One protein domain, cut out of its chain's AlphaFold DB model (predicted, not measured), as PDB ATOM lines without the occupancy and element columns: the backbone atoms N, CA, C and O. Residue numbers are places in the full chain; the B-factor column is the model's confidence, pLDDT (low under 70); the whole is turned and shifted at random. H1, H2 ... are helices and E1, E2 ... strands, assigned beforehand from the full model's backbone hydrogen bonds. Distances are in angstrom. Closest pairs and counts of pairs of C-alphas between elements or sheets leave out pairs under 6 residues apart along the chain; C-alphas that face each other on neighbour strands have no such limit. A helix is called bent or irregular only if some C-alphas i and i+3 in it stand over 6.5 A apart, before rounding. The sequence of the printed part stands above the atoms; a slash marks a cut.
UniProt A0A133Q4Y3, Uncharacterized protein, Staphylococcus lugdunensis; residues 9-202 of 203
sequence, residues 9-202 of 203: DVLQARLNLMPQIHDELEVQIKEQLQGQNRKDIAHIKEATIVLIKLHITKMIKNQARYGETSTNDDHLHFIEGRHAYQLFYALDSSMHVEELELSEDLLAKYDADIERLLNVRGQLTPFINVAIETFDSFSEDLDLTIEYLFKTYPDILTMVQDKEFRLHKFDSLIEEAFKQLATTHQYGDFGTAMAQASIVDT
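This is residues 9 to 202 of the 203 residues of an uncharacterized protein of Staphylococcus lugdunensis (UniProt A0A133Q4Y3). Three long helices, H1b, H2 and H4, stand side by side in a triangular bundle, and a cluster of three crossed helices, H5, H8 and H9, packs on H2 through H8 and H9, on the side away from H1b and H4. The small hairpin E1 and E2 lies at one end of the long axis, with the short helix H3 across that end of H2. The printed part has 194 residues, with nine named helices and two antiparallel strands in the order H1 H2 E1 E2 H3 H4 H5 H6 H7 H8 H9; its class is mostly helix. It is compact, with a radius of gyration of the C-alphas of 17.3 A, and spans 52 by 34 by 33 A, only just elongated.

E1, residues 66 to 69, and E2, residues 76 to 78, form an antiparallel hairpin, with N 68 and O 77 within hydrogen-bond range at 3.0 A. Residues 66 to 67 of E1 also pair antiparallel with residues 98 to 99. H2, residues 41 to 63, is the hub, touching six helices. H1, residues 9 to 33, was assigned as one helix by its hydrogen bonds but is bent, with C-alphas 16 and 19 6.7 A apart; its arms are H1a, residues 9 to 16, and H1b, residues 19 to 33. H1b, H2 and H4, residues 104 to 128, make an up and down bundle, each running against the one before. H1b touches H2 at a shallow tilt of 9 degrees, closest at the C-alphas of Leu 33 and His 43, 6.5 A. H4 touches H2 with residues 117 to 128 alone, closest at the C-alphas of Phe 127 and Ile 44, 5.7 A. H4 is irregular, with C-alphas 123 and 126 7.1 A apart. H3, residues 81 to 88, is about perpendicular to H2 at 88 degrees and touches its residues 59 to 63 alone, closest at the C-alphas of Ala 84 and Gln 63, 6.6 A. H9, residues 189 to 200, touches H2, closest at the C-alphas of Met 194 and Lys 45, 6.1 A. H8, residues 170 to 183, touches H9 at a steep tilt of 61 degrees, closest at the C-alphas of Lys 179 and Ala 195, 4.8 A. H5, residues 132 to 152, touches H9, closest at the C-alphas of Asp 141 and Gly 191, 5.4 A. H6, residues 156 to 159, touches H2, closest at the C-alphas of Leu 157 and Ile 60, 5.8 A; H7, residues 163 to 168, is near H1b. Every O i to N i+4 pair is within hydrogen-bond range in H1a, H1b, H2, H3, H7, H8 and H9, against 19 of 21 in H4 and 15 of 17 in H5; H6 is too short for such a pair.

H1a begins at C-alpha 9, (223.196, 202.326, 220.414). H4 measures 35.3 A, H2 32.7 A, H5 30.4 A, H8 20.5 A and H1b 20.4 A from first to last C-alpha. H9 ends at C-alpha 200, (237.252, 174.303, 189.240).

The C-alphas of Gly 35 and Asn 72 are the two farthest apart, 56.7 A. The printed part has no cut, and the link from H3 to H4, 15 residues, is long. Mean pLDDT of the printed part is 84.5; 24 residues are under 70, among them residues 34 to 39, 129 to 134 and 199 to 202.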
ATOM      1  N   ASP A   9     222.224 203.316 219.931       91.50
ATOM      2  CA  ASP A   9     223.196 202.326 220.414       91.50
ATOM      3  C   ASP A   9     223.458 201.226 219.380       91.50
ATOM      4  O   ASP A   9     224.607 200.841 219.144       91.50
ATOM      5  N   VAL A  10     222.403 200.747 218.715       89.94
ATOM      6  CA  VAL A  10     222.523 199.784 217.612       89.94
ATOM      7  C   VAL A  10     223.315 200.401 216.464       89.94
ATOM      8  O   VAL A  10     224.233 199.759 215.941       89.94
ATOM      9  N   LEU A  11     222.979 201.634 216.069       92.81
ATOM     10  CA  LEU A  11     223.717 202.351 215.033       92.81
ATOM     11  C   LEU A  11     225.198 202.441 215.403       92.81
ATOM     12  O   LEU A  11     226.060 202.047 214.618       92.81
ATOM     13  N   GLN A  12     225.504 202.887 216.621       94.44
ATOM     14  CA  GLN A  12     226.875 203.025 217.096       94.44
ATOM     15  C   GLN A  12     227.629 201.689 217.066       94.44
ATOM     16  O   GLN A  12     228.789 201.664 216.637       94.44
ATOM     17  N   ALA A  13     226.986 200.594 217.483       92.12
ATOM     18  CA  ALA A  13     227.561 199.253 217.445       92.12
ATOM     19  C   ALA A  13     227.898 198.819 216.011       92.12
ATOM     20  O   ALA A  13     229.021 198.388 215.755       92.12
ATOM     21  N   ARG A  14     226.981 199.010 215.055       92.12
ATOM     22  CA  ARG A  14     227.217 198.670 213.642       92.12
ATOM     23  C   ARG A  14     228.296 199.548 213.007       92.12
ATOM     24  O   ARG A  14     229.175 199.022 212.332       92.12
ATOM     25  N   LEU A  15     228.312 200.851 213.291       94.00
ATOM     26  CA  LEU A  15     229.376 201.755 212.833       94.00
ATOM     27  C   LEU A  15     230.742 201.414 213.456       94.00
ATOM     28  O   LEU A  15     231.781 201.623 212.846       94.00
ATOM     29  N   ASN A  16     230.783 200.859 214.673       94.50
ATOM     30  CA  ASN A  16     232.038 200.376 215.270       94.50
ATOM     31  C   ASN A  16     232.599 199.127 214.567       94.50
ATOM     32  O   ASN A  16     233.797 198.868 214.676       94.50
ATOM     33  N   LEU A  17     231.764 198.366 213.853       94.00
ATOM     34  CA  LEU A  17     232.200 197.211 213.063       94.00
ATOM     35  C   LEU A  17     232.773 197.620 211.699       94.00
ATOM     36  O   LEU A  17     233.608 196.897 211.160       94.00
ATOM     37  N   MET A  18     232.369 198.768 211.143       94.81
ATOM     38  CA  MET A  18     232.750 199.182 209.784       94.81
ATOM     39  C   MET A  18     234.270 199.287 209.564       94.81
ATOM     40  O   MET A  18     234.727 198.786 208.538       94.81
ATOM     41  N   PRO A  19     235.086 199.835 210.492       95.25
ATOM     42  CA  PRO A  19     236.540 199.827 210.334       95.25
ATOM     43  C   PRO A  19     237.129 198.415 210.251       95.25
ATOM     44  O   PRO A  19     238.027 198.174 209.456       95.25
ATOM     45  N   GLN A  20     236.595 197.464 211.024       95.81
ATOM     46  CA  GLN A  20     237.081 196.081 211.010       95.81
ATOM     47  C   GLN A  20     236.755 195.403 209.678       95.81
ATOM     48  O   GLN A  20     237.639 194.820 209.061       95.81
ATOM     49  N   ILE A  21     235.508 195.526 209.209       95.88
ATOM     50  CA  ILE A  21     235.089 194.964 207.916       95.88
ATOM     51  C   ILE A  21     235.893 195.602 206.776       95.88
ATOM     52  O   ILE A  21     236.319 194.906 205.861       95.88
ATOM     53  N   HIS A  22     236.137 196.912 206.836       95.94
ATOM     54  CA  HIS A  22     236.983 197.605 205.869       95.94
ATOM     55  C   HIS A  22     238.392 196.998 205.802       95.94
ATOM     56  O   HIS A  22     238.853 196.659 204.715       95.94
ATOM     57  N   ASP A  23     239.049 196.820 206.949       95.62
ATOM     58  CA  ASP A  23     240.400 196.259 207.007       95.62
ATOM     59  C   ASP A  23     240.438 194.808 206.501       95.62
ATOM     60  O   ASP A  23     241.355 194.430 205.774       95.62
ATOM     61  N   GLU A  24     239.417 194.007 206.826       95.38
ATOM     62  CA  GLU A  24     239.252 192.641 206.314       95.38
ATOM     63  C   GLU A  24     239.148 192.625 204.777       95.38
ATOM     64  O   GLU A  24     239.857 191.861 204.117       95.38
ATOM     65  N   LEU A  25     238.323 193.501 204.190       95.06
ATOM     66  CA  LEU A  25     238.171 193.614 202.734       95.06
ATOM     67  C   LEU A  25     239.449 194.135 202.064       95.06
ATOM     68  O   LEU A  25     239.813 193.657 200.991       95.06
ATOM     69  N   GLU A  26     240.159 195.082 202.682       93.44
ATOM     70  CA  GLU A  26     241.443 195.554 202.162       93.44
ATOM     71  C   GLU A  26     242.502 194.452 202.140       93.44
ATOM     72  O   GLU A  26     243.262 194.359 201.174       93.44
ATOM     73  N   VAL A  27     242.595 193.646 203.201       92.88
ATOM     74  CA  VAL A  27     243.517 192.505 203.247       92.88
ATOM     75  C   VAL A  27     243.163 191.519 202.142       92.88
ATOM     76  O   VAL A  27     244.040 191.163 201.359       92.88
ATOM     77  N   GLN A  28     241.879 191.177 202.004       90.88
ATOM     78  CA  GLN A  28     241.407 190.283 200.950       90.88
ATOM     79  C   GLN A  28     241.776 190.806 199.550       90.88
ATOM     80  O   GLN A  28     242.361 190.074 198.757       90.88
ATOM     81  N   ILE A  29     241.531 192.088 199.260       90.50
ATOM     82  CA  ILE A  29     241.937 192.720 197.993       90.50
ATOM     83  C   ILE A  29     243.455 192.635 197.799       90.50
ATOM     84  O   ILE A  29     243.926 192.308 196.709       90.50
ATOM     85  N   LYS A  30     244.242 192.939 198.837       88.44
ATOM     86  CA  LYS A  30     245.707 192.928 198.748       88.44
ATOM     87  C   LYS A  30     246.241 191.525 198.462       88.44
ATOM     88  O   LYS A  30     247.144 191.388 197.645       88.44
ATOM     89  N   GLU A  31     245.684 190.507 199.103       86.56
ATOM     90  CA  GLU A  31     246.125 189.119 198.961       86.56
ATOM     91  C   GLU A  31     245.643 188.480 197.654       86.56
ATOM     92  O   GLU A  31     246.403 187.756 197.011       86.56
ATOM     93  N   GLN A  32     244.408 188.768 197.236       82.19
ATOM     94  CA  GLN A  32     243.769 188.092 196.105       82.19
ATOM     95  C   GLN A  32     243.909 188.828 194.772       82.19
ATOM     96  O   GLN A  32     243.784 188.176 193.742       82.19
ATOM     97  N   LEU A  33     244.156 190.149 194.766       79.56
ATOM     98  CA  LEU A  33     244.130 190.978 193.548       79.56
ATOM     99  C   LEU A  33     245.455 191.711 193.236       79.56
ATOM    100  O   LEU A  33     245.579 192.329 192.171       79.56
ATOM    101  N   GLN A  34     246.471 191.688 194.115       68.12
ATOM    102  CA  GLN A  34     247.758 192.343 193.821       68.12
ATOM    103  C   GLN A  34     248.612 191.566 192.805       68.12
ATOM    104  O   GLN A  34     248.841 190.369 192.928       68.12
ATOM    105  N   GLY A  35     249.174 192.294 191.829       60.69
ATOM    106  CA  GLY A  35     250.206 191.783 190.912       60.69
ATOM    107  C   GLY A  35     249.705 191.004 189.687       60.69
ATOM    108  O   GLY A  35     250.517 190.397 188.993       60.69
ATOM    109  N   GLN A  36     248.402 191.022 189.402       61.41
ATOM    110  CA  GLN A  36     247.765 190.080 188.471       61.41
ATOM    111  C   GLN A  36     247.156 190.722 187.208       61.41
ATOM    112  O   GLN A  36     247.041 191.945 187.076       61.41
ATOM    113  N   ASN A  37     246.795 189.870 186.240       63.22
ATOM    114  CA  ASN A  37     246.226 190.258 184.951       63.22
ATOM    115  C   ASN A  37     244.735 190.598 185.087       63.22
ATOM    116  O   ASN A  37     243.899 189.721 185.247       63.22
ATOM    117  N   ARG A  38     244.390 191.875 184.912       66.50
ATOM    118  CA  ARG A  38     243.034 192.435 185.098       66.50
ATOM    119  C   ARG A  38     241.951 191.914 184.135       66.50
ATOM    120  O   ARG A  38     240.852 192.452 184.124       66.50
ATOM    121  N   LYS A  39     242.266 190.942 183.280       64.81
ATOM    122  CA  LYS A  39     241.342 190.336 182.305       64.81
ATOM    123  C   LYS A  39     241.087 188.848 182.551       64.81
ATOM    124  O   LYS A  39     240.384 188.231 181.759       64.81
ATOM    125  N   ASP A  40     241.702 188.265 183.573       72.56
ATOM    126  CA  ASP A  40     241.512 186.858 183.907       72.56
ATOM    127  C   ASP A  40     240.238 186.686 184.750       72.56
ATOM    128  O   ASP A  40     239.964 187.445 185.684       72.56
ATOM    129  N   ILE A  41     239.428 185.701 184.359       69.88
ATOM    130  CA  ILE A  41     238.116 185.416 184.936       69.88
ATOM    131  C   ILE A  41     238.214 185.065 186.424       69.88
ATOM    132  O   ILE A  41     237.323 185.429 187.185       69.88
ATOM    133  N   ALA A  42     239.320 184.452 186.861       70.88
ATOM    134  CA  ALA A  42     239.553 184.165 188.273       70.88
ATOM    135  C   ALA A  42     239.663 185.453 189.111       70.88
ATOM    136  O   ALA A  42     239.141 185.518 190.218       70.88
ATOM    137  N   HIS A  43     240.264 186.522 188.579       76.31
ATOM    138  CA  HIS A  43     240.382 187.801 189.299       76.31
ATOM    139  C   HIS A  43     239.088 188.594 189.293       76.31
ATOM    140  O   HIS A  43     238.761 189.250 190.281       76.31
ATOM    141  N   ILE A  44     238.333 188.514 188.198       76.00
ATOM    142  CA  ILE A  44     236.988 189.084 188.152       76.00
ATOM    143  C   ILE A  44     236.099 188.353 189.168       76.00
ATOM    144  O   ILE A  44     235.318 189.013 189.855       76.00
ATOM    145  N   LYS A  45     236.282 187.035 189.352       82.62
ATOM    146  CA  LYS A  45     235.595 186.258 190.388       82.62
ATOM    147  C   LYS A  45     235.862 186.808 191.786       82.62
ATOM    148  O   LYS A  45     234.919 187.215 192.463       82.62
ATOM    149  N   GLU A  46     237.129 186.899 192.185       86.06
ATOM    150  CA  GLU A  46     237.504 187.413 193.509       86.06
ATOM    151  C   GLU A  46     237.033 188.865 193.719       86.06
ATOM    152  O   GLU A  46     236.438 189.195 194.745       86.06
ATOM    153  N   ALA A  47     237.191 189.739 192.716       87.25
ATOM    154  CA  ALA A  47     236.710 191.118 192.802       87.25
ATOM    155  C   ALA A  47     235.178 191.207 192.947       87.25
ATOM    156  O   ALA A  47     234.677 192.074 193.668       87.25
ATOM    157  N   THR A  48     234.435 190.307 192.299       87.69
ATOM    158  CA  THR A  48     232.968 190.228 192.388       87.69
ATOM    159  C   THR A  48     232.517 189.760 193.767       87.69
ATOM    160  O   THR A  48     231.581 190.325 194.328       87.69
ATOM    161  N   ILE A  49     233.211 188.786 194.358       91.75
ATOM    162  CA  ILE A  49     232.946 188.335 195.729       91.75
ATOM    163  C   ILE A  49     233.121 189.498 196.715       91.75
ATOM    164  O   ILE A  49     232.216 189.786 197.505       91.75
ATOM    165  N   VAL A  50     234.239 190.228 196.634       93.69
ATOM    166  CA  VAL A  50     234.478 191.406 197.486       93.69
ATOM    167  C   VAL A  50     233.424 192.492 197.235       93.69
ATOM    168  O   VAL A  50     232.955 193.127 198.183       93.69
ATOM    169  N   LEU A  51     232.994 192.683 195.984       92.44
ATOM    170  CA  LEU A  51     231.914 193.609 195.657       92.44
ATOM    171  C   LEU A  51     230.607 193.201 196.357       92.44
ATOM    172  O   LEU A  51     230.017 194.030 197.046       92.44
ATOM    173  N   ILE A  52     230.186 191.936 196.286       93.75
ATOM    174  CA  ILE A  52     228.986 191.439 196.986       93.75
ATOM    175  C   ILE A  52     229.083 191.687 198.499       93.75
ATOM    176  O   ILE A  52     228.136 192.202 199.106       93.75
ATOM    177  N   LYS A  53     230.243 191.408 199.111       95.50
ATOM    178  CA  LYS A  53     230.492 191.724 200.530       95.50
ATOM    179  C   LYS A  53     230.316 193.215 200.823       95.50
ATOM    180  O   LYS A  53     229.718 193.576 201.841       95.50
ATOM    181  N   LEU A  54     230.790 194.085 199.933       94.69
ATOM    182  CA  LEU A  54     230.629 195.533 200.049       94.69
ATOM    183  C   LEU A  54     229.152 195.952 199.983       94.69
ATOM    184  O   LEU A  54     228.717 196.768 200.799       94.69
ATOM    185  N   HIS A  55     228.368 195.378 199.063       92.69
ATOM    186  CA  HIS A  55     226.924 195.626 198.971       92.69
ATOM    187  C   HIS A  55     226.213 195.248 200.273       92.69
ATOM    188  O   HIS A  55     225.453 196.049 200.825       92.69
ATOM    189  N   ILE A  56     226.516 194.069 200.814       94.50
ATOM    190  CA  ILE A  56     225.933 193.590 202.071       94.50
ATOM    191  C   ILE A  56     226.359 194.467 203.255       94.50
ATOM    192  O   ILE A  56     225.520 194.852 204.068       94.50
ATOM    193  N   THR A  57     227.617 194.905 203.302       94.31
ATOM    194  CA  THR A  57     228.110 195.837 204.332       94.31
ATOM    195  C   THR A  57     227.390 197.188 204.273       94.31
ATOM    196  O   THR A  57     226.956 197.714 205.303       94.31
ATOM    197  N   LYS A  58     227.175 197.733 203.068       92.75
ATOM    198  CA  LYS A  58     226.379 198.954 202.867       92.75
ATOM    199  C   LYS A  58     224.942 198.776 203.373       92.75
ATOM    200  O   LYS A  58     224.400 199.700 203.977       92.75
ATOM    201  N   MET A  59     224.337 197.603 203.174       92.00
ATOM    202  CA  MET A  59     222.996 197.305 203.691       92.00
ATOM    203  C   MET A  59     222.958 197.213 205.218       92.00
ATOM    204  O   MET A  59     222.054 197.792 205.813       92.00
ATOM    205  N   ILE A  60     223.950 196.589 205.868       91.88
ATOM    206  CA  ILE A  60     224.059 196.570 207.343       91.88
ATOM    207  C   ILE A  60     224.067 197.999 207.896       91.88
ATOM    208  O   ILE A  60     223.352 198.295 208.858       91.88
ATOM    209  N   LYS A  61     224.850 198.884 207.264       91.31
ATOM    210  CA  LYS A  61     224.921 200.308 207.609       91.31
ATOM    211  C   LYS A  61     223.587 201.022 207.387       91.31
ATOM    212  O   LYS A  61     223.133 201.730 208.278       91.31
ATOM    213  N   ASN A  62     222.949 200.846 206.231       90.12
ATOM    214  CA  ASN A  62     221.677 201.508 205.940       90.12
ATOM    215  C   ASN A  62     220.562 201.029 206.888       90.12
ATOM    216  O   ASN A  62     219.902 201.850 207.514       90.12
ATOM    217  N   GLN A  63     220.422 199.719 207.097       89.31
ATOM    218  CA  GLN A  63     219.460 199.135 208.042       89.31
ATOM    219  C   GLN A  63     219.729 199.564 209.504       89.31
ATOM    220  O   GLN A  63     218.876 199.402 210.364       89.31
ATOM    221  N   ALA A  64     220.920 200.098 209.809       89.31
ATOM    222  CA  ALA A  64     221.242 200.660 211.122       89.31
ATOM    223  C   ALA A  64     220.680 202.072 211.342       89.31
ATOM    224  O   ALA A  64     220.620 202.522 212.483       89.31
ATOM    225  N   ARG A  65     220.356 202.790 210.262       91.12
ATOM    226  CA  ARG A  65     219.929 204.197 210.285       91.12
ATOM    227  C   ARG A  65     218.461 204.366 209.901       91.12
ATOM    228  O   ARG A  65     217.814 205.272 210.414       91.12
ATOM    229  N   TYR A  66     217.960 203.504 209.023       91.44
ATOM    230  CA  TYR A  66     216.606 203.567 208.486       91.44
ATOM    231  C   TYR A  66     215.740 202.445 209.053       91.44
ATOM    232  O   TYR A  66     216.184 201.296 209.133       91.44
ATOM    233  N   GLY A  67     214.506 202.786 209.406       89.94
ATOM    234  CA  GLY A  67     213.525 201.867 209.967       89.94
ATOM    235  C   GLY A  67     212.115 202.107 209.436       89.94
ATOM    236  O   GLY A  67     211.873 203.047 208.681       89.94
ATOM    237  N   GLU A  68     211.176 201.280 209.881       87.56
ATOM    238  CA  GLU A  68     209.743 201.441 209.614       87.56
ATOM    239  C   GLU A  68     209.008 201.870 210.887       87.56
ATOM    240  O   GLU A  68     209.234 201.319 211.968       87.56
ATOM    241  N   THR A  69     208.110 202.846 210.768       78.19
ATOM    242  CA  THR A  69     207.188 203.213 211.849       78.19
ATOM    243  C   THR A  69     205.913 202.388 211.744       78.19
ATOM    244  O   THR A  69     205.291 202.334 210.679       78.19
ATOM    245  N   SER A  70     205.477 201.789 212.849       70.44
ATOM    246  CA  SER A  70     204.156 201.163 212.918       70.44
ATOM    247  C   SER A  70     203.097 202.214 213.241       70.44
ATOM    248  O   SER A  70     203.329 203.096 214.055       70.44
ATOM    249  N   THR A  71     201.879 202.094 212.706       68.94
ATOM    250  CA  THR A  71     200.763 202.962 213.139       68.94
ATOM    251  C   THR A  71     200.340 202.721 214.594       68.94
ATOM    252  O   THR A  71     199.485 203.441 215.105       68.94
ATOM    253  N   ASN A  72     200.876 201.678 215.236       72.75
ATOM    254  CA  ASN A  72     200.473 201.212 216.561       72.75
ATOM    255  C   ASN A  72     201.532 201.455 217.655       72.75
ATOM    256  O   ASN A  72     201.274 201.088 218.801       72.75
ATOM    257  N   ASP A  73     202.695 202.021 217.321       77.06
ATOM    258  CA  ASP A  73     203.785 202.302 218.262       77.06
ATOM    259  C   ASP A  73     204.580 203.540 217.806       77.06
ATOM    260  O   ASP A  73     204.773 203.745 216.610       77.06
ATOM    261  N   ASP A  74     205.066 204.339 218.758       78.75
ATOM    262  CA  ASP A  74     205.886 205.538 218.528       78.75
ATOM    263  C   ASP A  74     207.378 205.184 218.320       78.75
ATOM    264  O   ASP A  74     208.266 206.039 218.396       78.75
ATOM    265  N   HIS A  75     207.679 203.903 218.112       86.06
ATOM    266  CA  HIS A  75     209.025 203.384 217.915       86.06
ATOM    267  C   HIS A  75     209.353 203.161 216.435       86.06
ATOM    268  O   HIS A  75     208.510 202.794 215.615       86.06
ATOM    269  N   LEU A  76     210.632 203.361 216.111       89.12
ATOM    270  CA  LEU A  76     211.199 203.023 214.813       89.12
ATOM    271  C   LEU A  76     211.718 201.585 214.859       89.12
ATOM    272  O   LEU A  76     212.534 201.251 215.721       89.12
ATOM    273  N   HIS A  77     211.261 200.734 213.946       88.69
ATOM    274  CA  HIS A  77     211.602 199.313 213.928       88.69
ATOM    275  C   HIS A  77     212.609 198.965 212.836       88.69
ATOM    276  O   HIS A  77     212.695 199.645 211.812       88.69
ATOM    277  N   PHE A  78     213.375 197.892 213.042       87.31
ATOM    278  CA  PHE A  78     214.268 197.386 212.003       87.31
ATOM    279  C   PHE A  78     213.493 196.916 210.776       87.31
ATOM    280  O   PHE A  78     212.486 196.224 210.881       87.31
ATOM    281  N   ILE A  79     214.055 197.209 209.610       86.88
ATOM    282  CA  ILE A  79     213.616 196.652 208.332       86.88
ATOM    283  C   ILE A  79     214.198 195.245 208.220       86.88
ATOM    284  O   ILE A  79     215.413 195.092 208.335       86.88
ATOM    285  N   GLU A  80     213.391 194.214 207.978       85.38
ATOM    286  CA  GLU A  80     213.906 192.851 207.767       85.38
ATOM    287  C   GLU A  80     214.895 192.787 206.590       85.38
ATOM    288  O   GLU A  80     214.805 193.567 205.642       85.38
ATOM    289  N   GLY A  81     215.841 191.839 206.607       84.44
ATOM    290  CA  GLY A  81     216.924 191.790 205.616       84.44
ATOM    291  C   GLY A  81     216.434 191.781 204.164       84.44
ATOM    292  O   GLY A  81     216.951 192.522 203.330       84.44
ATOM    293  N   ARG A  82     215.384 191.005 203.872       84.12
ATOM    294  CA  ARG A  82     214.787 190.947 202.531       84.12
ATOM    295  C   ARG A  82     214.125 192.265 202.118       84.12
ATOM    296  O   ARG A  82     214.284 192.678 200.973       84.12
ATOM    297  N   HIS A  83     213.430 192.935 203.033       84.81
ATOM    298  CA  HIS A  83     212.838 194.247 202.766       84.81
ATOM    299  C   HIS A  83     213.919 195.324 202.598       84.81
ATOM    300  O   HIS A  83     213.823 196.158 201.705       84.81
ATOM    301  N   ALA A  84     215.006 195.258 203.372       85.69
ATOM    302  CA  ALA A  84     216.139 196.169 203.235       85.69
ATOM    303  C   ALA A  84     216.809 196.034 201.855       85.69
ATOM    304  O   ALA A  84     217.172 197.042 201.250       85.69
ATOM    305  N   TYR A  85     216.928 194.805 201.334       86.50
ATOM    306  CA  TYR A  85     217.358 194.565 199.955       86.50
ATOM    307  C   TYR A  85     216.414 195.234 198.945       86.50
ATOM    308  O   TYR A  85     216.861 195.999 198.090       86.50
ATOM    309  N   GLN A  86     215.104 195.009 199.065       84.69
ATOM    310  CA  GLN A  86     214.128 195.593 198.140       84.69
ATOM    311  C   GLN A  86     214.158 197.125 198.156       84.69
ATOM    312  O   GLN A  86     214.178 197.756 197.104       84.69
ATOM    313  N   LEU A  87     214.247 197.722 199.340       84.69
ATOM    314  CA  LEU A  87     214.240 199.166 199.526       84.69
ATOM    315  C   LEU A  87     215.531 199.842 199.040       84.69
ATOM    316  O   LEU A  87     215.486 200.804 198.275       84.69
ATOM    317  N   PHE A  88     216.697 199.373 199.498       83.06
ATOM    318  CA  PHE A  88     217.969 200.068 199.252       83.06
ATOM    319  C   PHE A  88     218.654 199.667 197.952       83.06
ATOM    320  O   PHE A  88     219.634 200.314 197.566       83.06
ATOM    321  N   TYR A  89     218.188 198.589 197.321       78.94
ATOM    322  CA  TYR A  89     218.867 197.991 196.185       78.94
ATOM    323  C   TYR A  89     217.938 197.724 195.002       78.94
ATOM    324  O   TYR A  89     218.201 198.241 193.923       78.94
ATOM    325  N   ALA A  90     216.820 197.021 195.210       72.44
ATOM    326  CA  ALA A  90     215.844 196.769 194.139       72.44
ATOM    327  C   ALA A  90     214.903 197.964 193.861       72.44
ATOM    328  O   ALA A  90     214.090 197.906 192.941       72.44
ATOM    329  N   LEU A  91     215.033 199.048 194.639       67.81
ATOM    330  CA  LEU A  91     214.282 200.303 194.535       67.81
ATOM    331  C   LEU A  91     212.754 200.128 194.610       67.81
ATOM    332  O   LEU A  91     212.008 200.676 193.795       67.81
ATOM    333  N   ASP A  92     212.273 199.413 195.628       68.38
ATOM    334  CA  ASP A  92     210.843 199.365 195.936       68.38
ATOM    335  C   ASP A  92     210.383 200.641 196.661       68.38
ATOM    336  O   ASP A  92     210.567 200.821 197.864       68.38
ATOM    337  N   SER A  93     209.757 201.541 195.901       61.44
ATOM    338  CA  SER A  93     209.229 202.822 196.396       61.44
ATOM    339  C   SER A  93     207.955 202.722 197.250       61.44
ATOM    340  O   SER A  93     207.437 203.753 197.676       61.44
ATOM    341  N   SER A  94     207.405 201.521 197.461       73.00
ATOM    342  CA  SER A  94     206.129 201.351 198.170       73.00
ATOM    343  C   SER A  94     206.253 201.338 199.696       73.00
ATOM    344  O   SER A  94     205.251 201.540 200.387       73.00
ATOM    345  N   MET A  95     207.463 201.139 200.228       74.25
ATOM    346  CA  MET A  95     207.718 201.120 201.667       74.25
ATOM    347  C   MET A  95     208.045 202.521 202.186       74.25
ATOM    348  O   MET A  95     208.972 203.175 201.711       74.25
ATOM    349  N   HIS A  96     207.290 202.971 203.188       80.44
ATOM    350  CA  HIS A  96     207.605 204.200 203.912       80.44
ATOM    351  C   HIS A  96     208.656 203.904 204.977       80.44
ATOM    352  O   HIS A  96     208.440 203.042 205.828       80.44
ATOM    353  N   VAL A  97     209.773 204.625 204.936       87.06
ATOM    354  CA  VAL A  97     210.843 204.502 205.928       87.06
ATOM    355  C   VAL A  97     211.171 205.842 206.547       87.06
ATOM    356  O   VAL A  97     211.150 206.875 205.880       87.06
ATOM    357  N   GLU A  98     211.519 205.789 207.823       90.00
ATOM    358  CA  GLU A  98     211.977 206.931 208.596       90.00
ATOM    359  C   GLU A  98     213.455 206.762 208.949       90.00
ATOM    360  O   GLU A  98     214.003 205.655 208.996       90.00
ATOM    361  N   GLU A  99     214.111 207.889 209.186       91.38
ATOM    362  CA  GLU A  99     215.520 207.948 209.545       91.38
ATOM    363  C   GLU A  99     215.684 208.272 211.033       91.38
ATOM    364  O   GLU A  99     214.998 209.145 211.563       91.38
ATOM    365  N   LEU A 100     216.631 207.616 211.711       91.81
ATOM    366  CA  LEU A 100     217.057 208.047 213.041       91.81
ATOM    367  C   LEU A 100     217.662 209.456 212.998       91.81
ATOM    368  O   LEU A 100     218.645 209.688 212.292       91.81
ATOM    369  N   GLU A 101     217.158 210.361 213.836       90.62
ATOM    370  CA  GLU A 101     217.812 211.648 214.086       90.62
ATOM    371  C   GLU A 101     219.155 211.442 214.806       90.62
ATOM    372  O   GLU A 101     219.233 210.789 215.851       90.62
ATOM    373  N   LEU A 102     220.231 211.999 214.242       93.06
ATOM    374  CA  LEU A 102     221.597 211.807 214.730       93.06
ATOM    375  C   LEU A 102     222.162 213.081 215.359       93.06
ATOM    376  O   LEU A 102     221.891 214.193 214.912       93.06
ATOM    377  N   SER A 103     223.032 212.907 216.357       95.12
ATOM    378  CA  SER A 103     223.943 213.972 216.778       95.12
ATOM    379  C   SER A 103     225.013 214.227 215.709       95.12
ATOM    380  O   SER A 103     225.301 213.356 214.884       95.12
ATOM    381  N   GLU A 104     225.658 215.396 215.760       96.38
ATOM    382  CA  GLU A 104     226.746 215.752 214.833       96.38
ATOM    383  C   GLU A 104     227.886 214.718 214.845       96.38
ATOM    384  O   GLU A 104     228.366 214.312 213.786       96.38
ATOM    385  N   ASP A 105     228.268 214.219 216.026       95.50
ATOM    386  CA  ASP A 105     229.329 213.212 216.171       95.50
ATOM    387  C   ASP A 105     228.976 211.877 215.492       95.50
ATOM    388  O   ASP A 105     229.820 211.248 214.846       95.50
ATOM    389  N   LEU A 106     227.722 211.428 215.628       94.75
ATOM    390  CA  LEU A 106     227.248 210.192 214.999       94.75
ATOM    391  C   LEU A 106     227.137 210.342 213.483       94.75
ATOM    392  O   LEU A 106     227.497 209.414 212.756       94.75
ATOM    393  N   LEU A 107     226.687 211.505 213.010       94.81
ATOM    394  CA  LEU A 107     226.622 211.816 211.587       94.81
ATOM    395  C   LEU A 107     228.023 211.802 210.958       94.81
ATOM    396  O   LEU A 107     228.241 211.109 209.968       94.81
ATOM    397  N   ALA A 108     229.000 212.458 211.592       95.62
ATOM    398  CA  ALA A 108     230.384 212.471 211.120       95.62
ATOM    399  C   ALA A 108     230.983 211.057 211.028       95.62
ATOM    400  O   ALA A 108     231.687 210.726 210.071       95.62
ATOM    401  N   LYS A 109     230.682 210.188 212.001       94.69
ATOM    402  CA  LYS A 109     231.114 208.786 211.963       94.69
ATOM    403  C   LYS A 109     230.436 208.008 210.832       94.69
ATOM    404  O   LYS A 109     231.104 207.244 210.137       94.69
ATOM    405  N   TYR A 110     229.134 208.211 210.649       94.50
ATOM    406  CA  TYR A 110     228.367 207.590 209.572       94.50
ATOM    407  C   TYR A 110     228.925 207.960 208.190       94.50
ATOM    408  O   TYR A 110     229.038 207.089 207.324       94.50
ATOM    409  N   ASP A 111     229.314 209.222 208.004       92.50
ATOM    410  CA  ASP A 111     229.912 209.723 206.766       92.50
ATOM    411  C   ASP A 111     231.331 209.183 206.548       92.50
ATOM    412  O   ASP A 111     231.652 208.723 205.451       92.50
ATOM    413  N   ALA A 112     232.157 209.116 207.597       94.06
ATOM    414  CA  ALA A 112     233.482 208.499 207.511       94.06
ATOM    415  C   ALA A 112     233.411 207.023 207.067       94.06
ATOM    416  O   ALA A 112     234.263 206.545 206.316       94.06
ATOM    417  N   ASP A 113     232.378 206.289 207.487       92.81
ATOM    418  CA  ASP A 113     232.153 204.920 207.019       92.81
ATOM    419  C   ASP A 113     231.738 204.858 205.538       92.81
ATOM    420  O   ASP A 113     232.090 203.900 204.849       92.81
ATOM    421  N   ILE A 114     231.055 205.878 205.001       91.62
ATOM    422  CA  ILE A 114     230.792 205.975 203.552       91.62
ATOM    423  C   ILE A 114     232.109 206.090 202.789       91.62
ATOM    424  O   ILE A 114     232.303 205.375 201.805       91.62
ATOM    425  N   GLU A 115     233.019 206.950 203.244       93.81
ATOM    426  CA  GLU A 115     234.320 207.135 202.598       93.81
ATOM    427  C   GLU A 115     235.132 205.834 202.566       93.81
ATOM    428  O   GLU A 115     235.697 205.492 201.524       93.81
ATOM    429  N   ARG A 116     235.116 205.057 203.657       93.31
ATOM    430  CA  ARG A 116     235.734 203.719 203.722       93.31
ATOM    431  C   ARG A 116     235.166 202.773 202.663       93.31
ATOM    432  O   ARG A 116     235.917 202.176 201.896       93.31
ATOM    433  N   LEU A 117     233.839 202.660 202.575       93.19
ATOM    434  CA  LEU A 117     233.189 201.791 201.586       93.19
ATOM    435  C   LEU A 117     233.479 202.244 200.143       93.19
ATOM    436  O   LEU A 117     233.689 201.415 199.254       93.19
ATOM    437  N   LEU A 118     233.520 203.558 199.901       91.56
ATOM    438  CA  LEU A 118     233.885 204.121 198.599       91.56
ATOM    439  C   LEU A 118     235.344 203.842 198.239       91.56
ATOM    440  O   LEU A 118     235.632 203.569 197.073       91.56
ATOM    441  N   ASN A 119     236.253 203.869 199.216       93.19
ATOM    442  CA  ASN A 119     237.653 203.538 198.999       93.19
ATOM    443  C   ASN A 119     237.810 202.094 198.496       93.19
ATOM    444  O   ASN A 119     238.399 201.884 197.434       93.19
ATOM    445  N   VAL A 120     237.188 201.129 199.183       93.50
ATOM    446  CA  VAL A 120     237.169 199.713 198.771       93.50
ATOM    447  C   VAL A 120     236.612 199.569 197.351       93.50
ATOM    448  O   VAL A 120     237.244 198.948 196.495       93.50
ATOM    449  N   ARG A 121     235.481 200.218 197.036       90.25
ATOM    450  CA  ARG A 121     234.914 200.216 195.673       90.25
ATOM    451  C   ARG A 121     235.889 200.764 194.625       90.25
ATOM    452  O   ARG A 121     235.986 200.228 193.518       90.25
ATOM    453  N   GLY A 122     236.608 201.833 194.959       87.56
ATOM    454  CA  GLY A 122     237.629 202.425 194.095       87.56
ATOM    455  C   GLY A 122     238.741 201.433 193.747       87.56
ATOM    456  O   GLY A 122     239.154 201.363 192.589       87.56
ATOM    457  N   GLN A 123     239.163 200.609 194.711       88.94
ATOM    458  CA  GLN A 123     240.172 199.563 194.504       88.94
ATOM    459  C   GLN A 123     239.675 198.429 193.586       88.94
ATOM    460  O   GLN A 123     240.466 197.879 192.820       88.94
ATOM    461  N   LEU A 124     238.373 198.118 193.608       87.19
ATOM    462  CA  LEU A 124     237.755 197.081 192.766       87.19
ATOM    463  C   LEU A 124     237.460 197.544 191.330       87.19
ATOM    464  O   LEU A 124     237.410 196.725 190.413       87.19
ATOM    465  N   THR A 125     237.296 198.854 191.114       82.12
ATOM    466  CA  THR A 125     236.891 199.446 189.821       82.12
ATOM    467  C   THR A 125     237.699 198.931 188.611       82.12
ATOM    468  O   THR A 125     237.086 198.637 187.585       82.12
ATOM    469  N   PRO A 126     239.035 198.747 188.677       79.06
ATOM    470  CA  PRO A 126     239.817 198.236 187.546       79.06
ATOM    471  C   PRO A 126     239.496 196.800 187.099       79.06
ATOM    472  O   PRO A 126     239.909 196.434 186.001       79.06
ATOM    473  N   PHE A 127     238.828 195.999 187.936       76.44
ATOM    474  CA  PHE A 127     238.509 194.588 187.672       76.44
ATOM    475  C   PHE A 127     237.063 194.388 187.200       76.44
ATOM    476  O   PHE A 127     236.787 193.449 186.465       76.44
ATOM    477  N   ILE A 128     236.156 195.288 187.595       73.56
ATOM    478  CA  ILE A 128     234.712 195.200 187.308       73.56
ATOM    479  C   ILE A 128     234.248 196.148 186.194       73.56
ATOM    480  O   ILE A 128     233.101 196.084 185.766       73.56
ATOM    481  N   ASN A 129     235.117 197.041 185.709       67.12
ATOM    482  CA  ASN A 129     234.819 197.924 184.578       67.12
ATOM    483  C   ASN A 129     234.987 197.167 183.247       67.12
ATOM    484  O   ASN A 129     235.887 197.449 182.447       67.12
ATOM    485  N   VAL A 130     234.158 196.139 183.069       61.09
ATOM    486  CA  VAL A 130     233.966 195.416 181.811       61.09
ATOM    487  C   VAL A 130     233.347 196.345 180.751       61.09
ATOM    488  O   VAL A 130     232.882 197.440 181.063       61.09
ATOM    489  N   ALA A 131     233.406 195.963 179.469       59.97
ATOM    490  CA  ALA A 131     232.799 196.757 178.398       59.97
ATOM    491  C   ALA A 131     231.311 197.037 178.696       59.97
ATOM    492  O   ALA A 131     230.645 196.218 179.316       59.97
ATOM    493  N   ILE A 132     230.783 198.178 178.241       51.53
ATOM    494  CA  ILE A 132     229.419 198.637 178.582       51.53
ATOM    495  C   ILE A 132     228.359 197.549 178.320       51.53
ATOM    496  O   ILE A 132     227.487 197.338 179.150       51.53
ATOM    497  N   GLU A 133     228.482 196.801 177.221       56.34
ATOM    498  CA  GLU A 133     227.546 195.724 176.847       56.34
ATOM    499  C   GLU A 133     227.580 194.512 177.796       56.34
ATOM    500  O   GLU A 133     226.581 193.818 177.948       56.34
ATOM    501  N   THR A 134     228.712 194.252 178.454       65.56
ATOM    502  CA  THR A 134     228.846 193.182 179.452       65.56
ATOM    503  C   THR A 134     228.626 193.677 180.878       65.56
ATOM    504  O   THR A 134     228.429 192.858 181.772       65.56
ATOM    505  N   PHE A 135     228.623 194.993 181.102       71.06
ATOM    506  CA  PHE A 135     228.355 195.593 182.408       71.06
ATOM    507  C   PHE A 135     226.892 195.437 182.835       71.06
ATOM    508  O   PHE A 135     226.632 195.174 184.008       71.06
ATOM    509  N   ASP A 136     225.948 195.546 181.898       72.94
ATOM    510  CA  ASP A 136     224.522 195.366 182.198       72.94
ATOM    511  C   ASP A 136     224.230 193.915 182.607       72.94
ATOM    512  O   ASP A 136     223.662 193.687 183.670       72.94
ATOM    513  N   SER A 137     224.725 192.930 181.842       76.94
ATOM    514  CA  SER A 137     224.612 191.505 182.207       76.94
ATOM    515  C   SER A 137     225.351 191.178 183.507       76.94
ATOM    516  O   SER A 137     224.833 190.425 184.322       76.94
ATOM    517  N   PHE A 138     226.537 191.755 183.730       80.12
ATOM    518  CA  PHE A 138     227.261 191.621 184.997       80.12
ATOM    519  C   PHE A 138     226.435 192.140 186.180       80.12
ATOM    520  O   PHE A 138     226.386 191.498 187.227       80.12
ATOM    521  N   SER A 139     225.800 193.301 186.013       79.69
ATOM    522  CA  SER A 139     224.981 193.922 187.054       79.69
ATOM    523  C   SER A 139     223.717 193.106 187.321       79.69
ATOM    524  O   SER A 139     223.391 192.870 188.475       79.69
ATOM    525  N   GLU A 140     223.057 192.598 186.279       83.31
ATOM    526  CA  GLU A 140     221.899 191.707 186.422       83.31
ATOM    527  C   GLU A 140     222.266 190.411 187.165       83.31
ATOM    528  O   GLU A 140     221.595 190.030 188.125       83.31
ATOM    529  N   ASP A 141     223.377 189.770 186.794       84.94
ATOM    530  CA  ASP A 141     223.852 188.558 187.465       84.94
ATOM    531  C   ASP A 141     224.241 188.836 188.933       84.94
ATOM    532  O   ASP A 141     223.960 188.033 189.830       84.94
ATOM    533  N   LEU A 142     224.850 189.993 189.213       87.00
ATOM    534  CA  LEU A 142     225.152 190.443 190.574       87.00
ATOM    535  C   LEU A 142     223.871 190.607 191.404       87.00
ATOM    536  O   LEU A 142     223.799 190.104 192.529       87.00
ATOM    537  N   ASP A 143     222.863 191.272 190.846       87.75
ATOM    538  CA  ASP A 143     221.582 191.532 191.502       87.75
ATOM    539  C   ASP A 143     220.856 190.225 191.823       87.75
ATOM    540  O   ASP A 143     220.435 190.018 192.963       87.75
ATOM    541  N   LEU A 144     220.806 189.296 190.864       88.50
ATOM    542  CA  LEU A 144     220.242 187.959 191.056       88.50
ATOM    543  C   LEU A 144     220.971 187.179 192.154       88.50
ATOM    544  O   LEU A 144     220.328 186.523 192.980       88.50
ATOM    545  N   THR A 145     222.305 187.275 192.199       90.50
ATOM    546  CA  THR A 145     223.105 186.643 193.257       90.50
ATOM    547  C   THR A 145     222.697 187.182 194.621       90.50
ATOM    548  O   THR A 145     222.395 186.412 195.534       90.50
ATOM    549  N   ILE A 146     222.667 188.508 194.770       92.25
ATOM    550  CA  ILE A 146     222.321 189.157 196.035       92.25
ATOM    551  C   ILE A 146     220.873 188.815 196.416       92.25
ATOM    552  O   ILE A 146     220.633 188.417 197.555       92.25
ATOM    553  N   GLU A 147     219.921 188.865 195.483       90.56
ATOM    554  CA  GLU A 147     218.533 188.470 195.740       90.56
ATOM    555  C   GLU A 147     218.437 187.029 196.262       90.56
ATOM    556  O   GLU A 147     217.754 186.763 197.259       90.56
ATOM    557  N   TYR A 148     219.148 186.095 195.627       91.62
ATOM    558  CA  TYR A 148     219.176 184.697 196.045       91.62
ATOM    559  C   TYR A 148     219.725 184.532 197.463       91.62
ATOM    560  O   TYR A 148     219.168 183.756 198.249       91.62
ATOM    561  N   LEU A 149     220.777 185.280 197.816       93.81
ATOM    562  CA  LEU A 149     221.340 185.290 199.164       93.81
ATOM    563  C   LEU A 149     220.290 185.697 200.201       93.81
ATOM    564  O   LEU A 149     220.116 184.985 201.186       93.81
ATOM    565  N   PHE A 150     219.535 186.772 199.963       91.38
ATOM    566  CA  PHE A 150     218.486 187.221 200.889       91.38
ATOM    567  C   PHE A 150     217.272 186.297 200.937       91.38
ATOM    568  O   PHE A 150     216.640 186.157 201.985       91.38
ATOM    569  N   LYS A 151     216.932 185.655 199.819       89.62
ATOM    570  CA  LYS A 151     215.841 184.679 199.766       89.62
ATOM    571  C   LYS A 151     216.181 183.404 200.539       89.62
ATOM    572  O   LYS A 151     215.305 182.836 201.187       89.62
ATOM    573  N   THR A 152     217.429 182.954 200.446       91.88
ATOM    574  CA  THR A 152     217.897 181.704 201.060       91.88
ATOM    575  C   THR A 152     218.334 181.911 202.511       91.88
ATOM    576  O   THR A 152     218.112 181.040 203.349       91.88
ATOM    577  N   TYR A 153     218.897 183.082 202.822       91.62
ATOM    578  CA  TYR A 153     219.421 183.451 204.137       91.62
ATOM    579  C   TYR A 153     218.840 184.806 204.592       91.62
ATOM    580  O   TYR A 153     219.520 185.830 204.507       91.62
ATOM    581  N   PRO A 154     217.595 184.841 205.107       86.44
ATOM    582  CA  PRO A 154     216.939 186.088 205.523       86.44
ATOM    583  C   PRO A 154     217.726 186.887 206.576       86.44
ATOM    584  O   PRO A 154     217.712 188.119 206.565       86.44
ATOM    585  N   ASP A 155     218.476 186.186 207.431       88.69
ATOM    586  CA  ASP A 155     219.276 186.759 208.518       88.69
ATOM    587  C   ASP A 155     220.722 187.098 208.114       88.69
ATOM    588  O   ASP A 155     221.566 187.353 208.979       88.69
ATOM    589  N   ILE A 156     221.052 187.113 206.815       92.75
ATOM    590  CA  ILE A 156     222.433 187.300 206.339       92.75
ATOM    591  C   ILE A 156     223.085 188.588 206.868       92.75
ATOM    592  O   ILE A 156     224.272 188.589 207.193       92.75
ATOM    593  N   LEU A 157     222.309 189.665 207.053       92.19
ATOM    594  CA  LEU A 157     222.794 190.926 207.635       92.19
ATOM    595  C   LEU A 157     223.240 190.778 209.096       92.19
ATOM    596  O   LEU A 157     224.141 191.488 209.542       92.19
ATOM    597  N   THR A 158     222.622 189.866 209.844       90.62
ATOM    598  CA  THR A 158     223.018 189.528 211.215       90.62
ATOM    599  C   THR A 158     224.215 188.584 211.202       90.62
ATOM    600  O   THR A 158     225.180 188.811 211.925       90.62
ATOM    601  N   MET A 159     224.203 187.568 210.334       94.00
ATOM    602  CA  MET A 159     225.297 186.595 210.213       94.00
ATOM    603  C   MET A 159     226.629 187.267 209.859       94.00
ATOM    604  O   MET A 159     227.653 186.961 210.460       94.00
ATOM    605  N   VAL A 160     226.617 188.236 208.940       94.75
ATOM    606  CA  VAL A 160     227.815 188.980 208.513       94.75
ATOM    607  C   VAL A 160     228.369 189.892 209.612       94.75
ATOM    608  O   VAL A 160     229.511 190.325 209.523       94.75
ATOM    609  N   GLN A 161     227.643 190.165 210.697       92.88
ATOM    610  CA  GLN A 161     228.225 190.883 211.838       92.88
ATOM    611  C   GLN A 161     229.185 189.999 212.654       92.88
ATOM    612  O   GLN A 161     230.078 190.530 213.320       92.88
ATOM    613  N   ASP A 162     229.083 188.672 212.537       95.19
ATOM    614  CA  ASP A 162     230.018 187.731 213.148       95.19
ATOM    615  C   ASP A 162     231.325 187.617 212.347       95.19
ATOM    616  O   ASP A 162     231.330 187.418 211.129       95.19
ATOM    617  N   LYS A 163     232.456 187.739 213.045       94.62
ATOM    618  CA  LYS A 163     233.784 187.746 212.421       94.62
ATOM    619  C   LYS A 163     234.152 186.389 211.820       94.62
ATOM    620  O   LYS A 163     234.653 186.341 210.701       94.62
ATOM    621  N   GLU A 164     233.901 185.299 212.541       94.56
ATOM    622  CA  GLU A 164     234.240 183.949 212.073       94.56
ATOM    623  C   GLU A 164     233.446 183.599 210.812       94.56
ATOM    624  O   GLU A 164     233.984 183.042 209.855       94.56
ATOM    625  N   PHE A 165     232.170 183.988 210.770       95.75
ATOM    626  CA  PHE A 165     231.350 183.849 209.577       95.75
ATOM    627  C   PHE A 165     231.930 184.620 208.380       95.75
ATOM    628  O   PHE A 165     232.098 184.030 207.307       95.75
ATOM    629  N   ARG A 166     232.272 185.906 208.554       94.94
ATOM    630  CA  ARG A 166     232.839 186.733 207.472       94.94
ATOM    631  C   ARG A 166     234.130 186.163 206.898       94.94
ATOM    632  O   ARG A 166     234.288 186.164 205.680       94.94
ATOM    633  N   LEU A 167     235.026 185.695 207.764       91.69
ATOM    634  CA  LEU A 167     236.364 185.254 207.367       91.69
ATOM    635  C   LEU A 167     236.400 183.839 206.788       91.69
ATOM    636  O   LEU A 167     237.320 183.522 206.039       91.69
ATOM    637  N   HIS A 168     235.445 182.975 207.146       92.25
ATOM    638  CA  HIS A 168     235.571 181.542 206.856       92.25
ATOM    639  C   HIS A 168     234.379 180.913 206.137       92.25
ATOM    640  O   HIS A 168     234.492 179.779 205.681       92.25
ATOM    641  N   LYS A 169     233.232 181.595 206.054       94.56
ATOM    642  CA  LYS A 169     232.006 181.006 205.480       94.56
ATOM    643  C   LYS A 169     231.365 181.850 204.397       94.56
ATOM    644  O   LYS A 169     230.699 181.303 203.523       94.56
ATOM    645  N   PHE A 170     231.521 183.166 204.474       95.31
ATOM    646  CA  PHE A 170     230.754 184.062 203.626       95.31
ATOM    647  C   PHE A 170     231.102 183.912 202.139       95.31
ATOM    648  O   PHE A 170     230.190 183.853 201.319       95.31
ATOM    649  N   ASP A 171     232.384 183.744 201.804       93.62
ATOM    650  CA  ASP A 171     232.827 183.486 200.424       93.62
ATOM    651  C   ASP A 171     232.184 182.229 199.846       93.62
ATOM    652  O   ASP A 171     231.551 182.285 198.796       93.62
ATOM    653  N   SER A 172     232.239 181.116 200.580       92.38
ATOM    654  CA  SER A 172     231.635 179.854 200.143       92.38
ATOM    655  C   SER A 172     230.128 179.967 199.927       92.38
ATOM    656  O   SER A 172     229.576 179.323 199.041       92.38
ATOM    657  N   LEU A 173     229.446 180.790 200.726       94.94
ATOM    658  CA  LEU A 173     228.012 181.017 200.592       94.94
ATOM    659  C   LEU A 173     227.698 181.833 199.319       94.94
ATOM    660  O   LEU A 173     226.755 181.504 198.599       94.94
ATOM    661  N   ILE A 174     228.520 182.837 198.999       94.00
ATOM    662  CA  ILE A 174     228.431 183.594 197.739       94.00
ATOM    663  C   ILE A 174     228.705 182.678 196.536       94.00
ATOM    664  O   ILE A 174     227.945 182.678 195.568       94.00
ATOM    665  N   GLU A 175     229.753 181.857 196.597       90.94
ATOM    666  CA  GLU A 175     230.088 180.906 195.533       90.94
ATOM    667  C   GLU A 175     228.983 179.870 195.304       90.94
ATOM    668  O   GLU A 175     228.667 179.545 194.158       90.94
ATOM    669  N   GLU A 176     228.371 179.369 196.377       90.38
ATOM    670  CA  GLU A 176     227.243 178.446 196.284       90.38
ATOM    671  C   GLU A 176     226.035 179.109 195.610       90.38
ATOM    672  O   GLU A 176     225.399 178.487 194.763       90.38
ATOM    673  N   ALA A 177     225.757 180.385 195.900       91.00
ATOM    674  CA  ALA A 177     224.705 181.129 195.209       91.00
ATOM    675  C   ALA A 177     224.959 181.196 193.693       91.00
ATOM    676  O   ALA A 177     224.050 180.912 192.910       91.00
ATOM    677  N   PHE A 178     226.201 181.471 193.269       86.81
ATOM    678  CA  PHE A 178     226.568 181.419 191.850       86.81
ATOM    679  C   PHE A 178     226.346 180.028 191.238       86.81
ATOM    680  O   PHE A 178     225.743 179.908 190.172       86.81
ATOM    681  N   LYS A 179     226.778 178.960 191.916       85.81
ATOM    682  CA  LYS A 179     226.579 177.583 191.431       85.81
ATOM    683  C   LYS A 179     225.097 177.248 191.272       85.81
ATOM    684  O   LYS A 179     224.694 176.739 190.227       85.81
ATOM    685  N   GLN A 180     224.281 177.566 192.274       87.00
ATOM    686  CA  GLN A 180     222.852 177.261 192.266       87.00
ATOM    687  C   GLN A 180     222.118 178.003 191.143       87.00
ATOM    688  O   GLN A 180     221.394 177.373 190.370       87.00
ATOM    689  N   LEU A 181     222.361 179.305 190.984       84.56
ATOM    690  CA  LEU A 181     221.717 180.120 189.949       84.56
ATOM    691  C   LEU A 181     222.128 179.730 188.517       84.56
ATOM    692  O   LEU A 181     221.312 179.794 187.592       84.56
ATOM    693  N   ALA A 182     223.350 179.223 188.324       80.25
ATOM    694  CA  ALA A 182     223.756 178.659 187.037       80.25
ATOM    695  C   ALA A 182     222.995 177.368 186.689       80.25
ATOM    696  O   ALA A 182     222.630 177.163 185.531       80.25
ATOM    697  N   THR A 183     222.691 176.505 187.669       76.50
ATOM    698  CA  THR A 183     221.906 175.281 187.403       76.50
ATOM    699  C   THR A 183     220.451 175.571 187.024       76.50
ATOM    700  O   THR A 183     219.847 174.818 186.256       76.50
ATOM    701  N   THR A 184     219.889 176.687 187.498       74.19
ATOM    702  CA  THR A 184     218.516 177.110 187.192       74.19
ATOM    703  C   THR A 184     218.397 177.930 185.899       74.19
ATOM    704  O   THR A 184     217.285 178.324 185.555       74.19
ATOM    705  N   HIS A 185     219.497 178.116 185.147       62.94
ATOM    706  CA  HIS A 185     219.582 178.907 183.902       62.94
ATOM    707  C   HIS A 185     219.112 180.360 184.065       62.94
ATOM    708  O   HIS A 185     218.493 180.923 183.164       62.94
ATOM    709  N   GLN A 186     219.368 180.956 185.232       64.19
ATOM    710  CA  GLN A 186     218.954 182.330 185.520       64.19
ATOM    711  C   GLN A 186     220.050 183.367 185.265       64.19
ATOM    712  O   GLN A 186     219.756 184.548 185.360       64.19
ATOM    713  N   TYR A 187     221.267 182.951 184.903       70.50
ATOM    714  CA  TYR A 187     222.355 183.876 184.590       70.50
ATOM    715  C   TYR A 187     222.566 184.117 183.101       70.50
ATOM    716  O   TYR A 187     222.373 183.220 182.274       70.50
ATOM    717  N   GLY A 188     223.067 185.315 182.803       65.69
ATOM    718  CA  GLY A 188     223.756 185.622 181.560       65.69
ATOM    719  C   GLY A 188     225.136 184.954 181.470       65.69
ATOM    720  O   GLY A 188     225.517 184.076 182.258       65.69
ATOM    721  N   ASP A 189     225.914 185.366 180.470       72.62
ATOM    722  CA  ASP A 189     227.232 184.783 180.188       72.62
ATOM    723  C   ASP A 189     228.216 184.977 181.357       72.62
ATOM    724  O   ASP A 189     229.053 184.107 181.619       72.62
ATOM    725  N   PHE A 190     228.104 186.092 182.090       74.94
ATOM    726  CA  PHE A 190     228.992 186.404 183.208       74.94
ATOM    727  C   PHE A 190     228.759 185.474 184.405       74.94
ATOM    728  O   PHE A 190     229.693 184.808 184.854       74.94
ATOM    729  N   GLY A 191     227.523 185.363 184.888       73.31
ATOM    730  CA  GLY A 191     227.164 184.490 186.002       73.31
ATOM    731  C   GLY A 191     227.429 183.014 185.692       73.31
ATOM    732  O   GLY A 191     227.857 182.258 186.567       73.31
ATOM    733  N   THR A 192     227.297 182.610 184.424       76.31
ATOM    734  CA  THR A 192     227.707 181.275 183.961       76.31
ATOM    735  C   THR A 192     229.220 181.066 184.085       76.31
ATOM    736  O   THR A 192     229.658 180.051 184.634       76.31
ATOM    737  N   ALA A 193     230.032 182.020 183.616       76.62
ATOM    738  CA  ALA A 193     231.491 181.952 183.732       76.62
ATOM    739  C   ALA A 193     231.953 181.951 185.200       76.62
ATOM    740  O   ALA A 193     232.859 181.200 185.569       76.62
ATOM    741  N   MET A 194     231.282 182.731 186.048       76.81
ATOM    742  CA  MET A 194     231.498 182.770 187.493       76.81
ATOM    743  C   MET A 194     231.227 181.422 188.155       76.81
ATOM    744  O   MET A 194     232.082 180.897 188.865       76.81
ATOM    745  N   ALA A 195     230.069 180.819 187.883       79.00
ATOM    746  CA  ALA A 195     229.725 179.514 188.432       79.00
ATOM    747  C   ALA A 195     230.720 178.426 188.005       79.00
ATOM    748  O   ALA A 195     231.104 177.591 188.822       79.00
ATOM    749  N   GLN A 196     231.175 178.456 186.748       79.81
ATOM    750  CA  GLN A 196     232.204 177.540 186.255       79.81
ATOM    751  C   GLN A 196     233.533 177.731 186.991       79.81
ATOM    752  O   GLN A 196     234.104 176.742 187.451       79.81
ATOM    753  N   ALA A 197     233.998 178.972 187.159       75.00
ATOM    754  CA  ALA A 197     235.223 179.267 187.900       75.00
ATOM    755  C   ALA A 197     235.152 178.745 189.347       75.00
ATOM    756  O   ALA A 197     236.097 178.126 189.825       75.00
ATOM    757  N   SER A 198     233.997 178.879 190.004       72.56
ATOM    758  CA  SER A 198     233.783 178.386 191.371       72.56
ATOM    759  C   SER A 198     233.730 176.855 191.493       72.56
ATOM    760  O   SER A 198     233.790 176.323 192.603       72.56
ATOM    761  N   ILE A 199     233.568 176.110 190.393       67.06
ATOM    762  CA  ILE A 199     233.577 174.634 190.394       67.06
ATOM    763  C   ILE A 199     235.012 174.093 190.295       67.06
ATOM    764  O   ILE A 199     235.322 173.076 190.920       67.06
ATOM    765  N   VAL A 200     235.884 174.769 189.539       57.41
ATOM    766  CA  VAL A 200     237.252 174.303 189.240       57.41
ATOM    767  C   VAL A 200     238.177 174.362 190.468       57.41
ATOM    768  O   VAL A 200     239.118 173.578 190.544       57.41
ATOM    769  N   ASP A 201     237.864 175.196 191.463       52.44
ATOM    770  CA  ASP A 201     238.654 175.362 192.697       52.44
ATOM    771  C   ASP A 201     238.353 174.321 193.803       52.44
ATOM    772  O   ASP A 201     238.806 174.471 194.939       52.44
ATOM    773  N   THR A 202     237.616 173.241 193.507       36.31
ATOM    774  CA  THR A 202     237.376 172.155 194.480       36.31
ATOM    775  C   THR A 202     238.458 171.068 194.327       36.31
ATOM    776  O   THR A 202     238.459 170.403 193.289       36.31
TER     777      THR A 202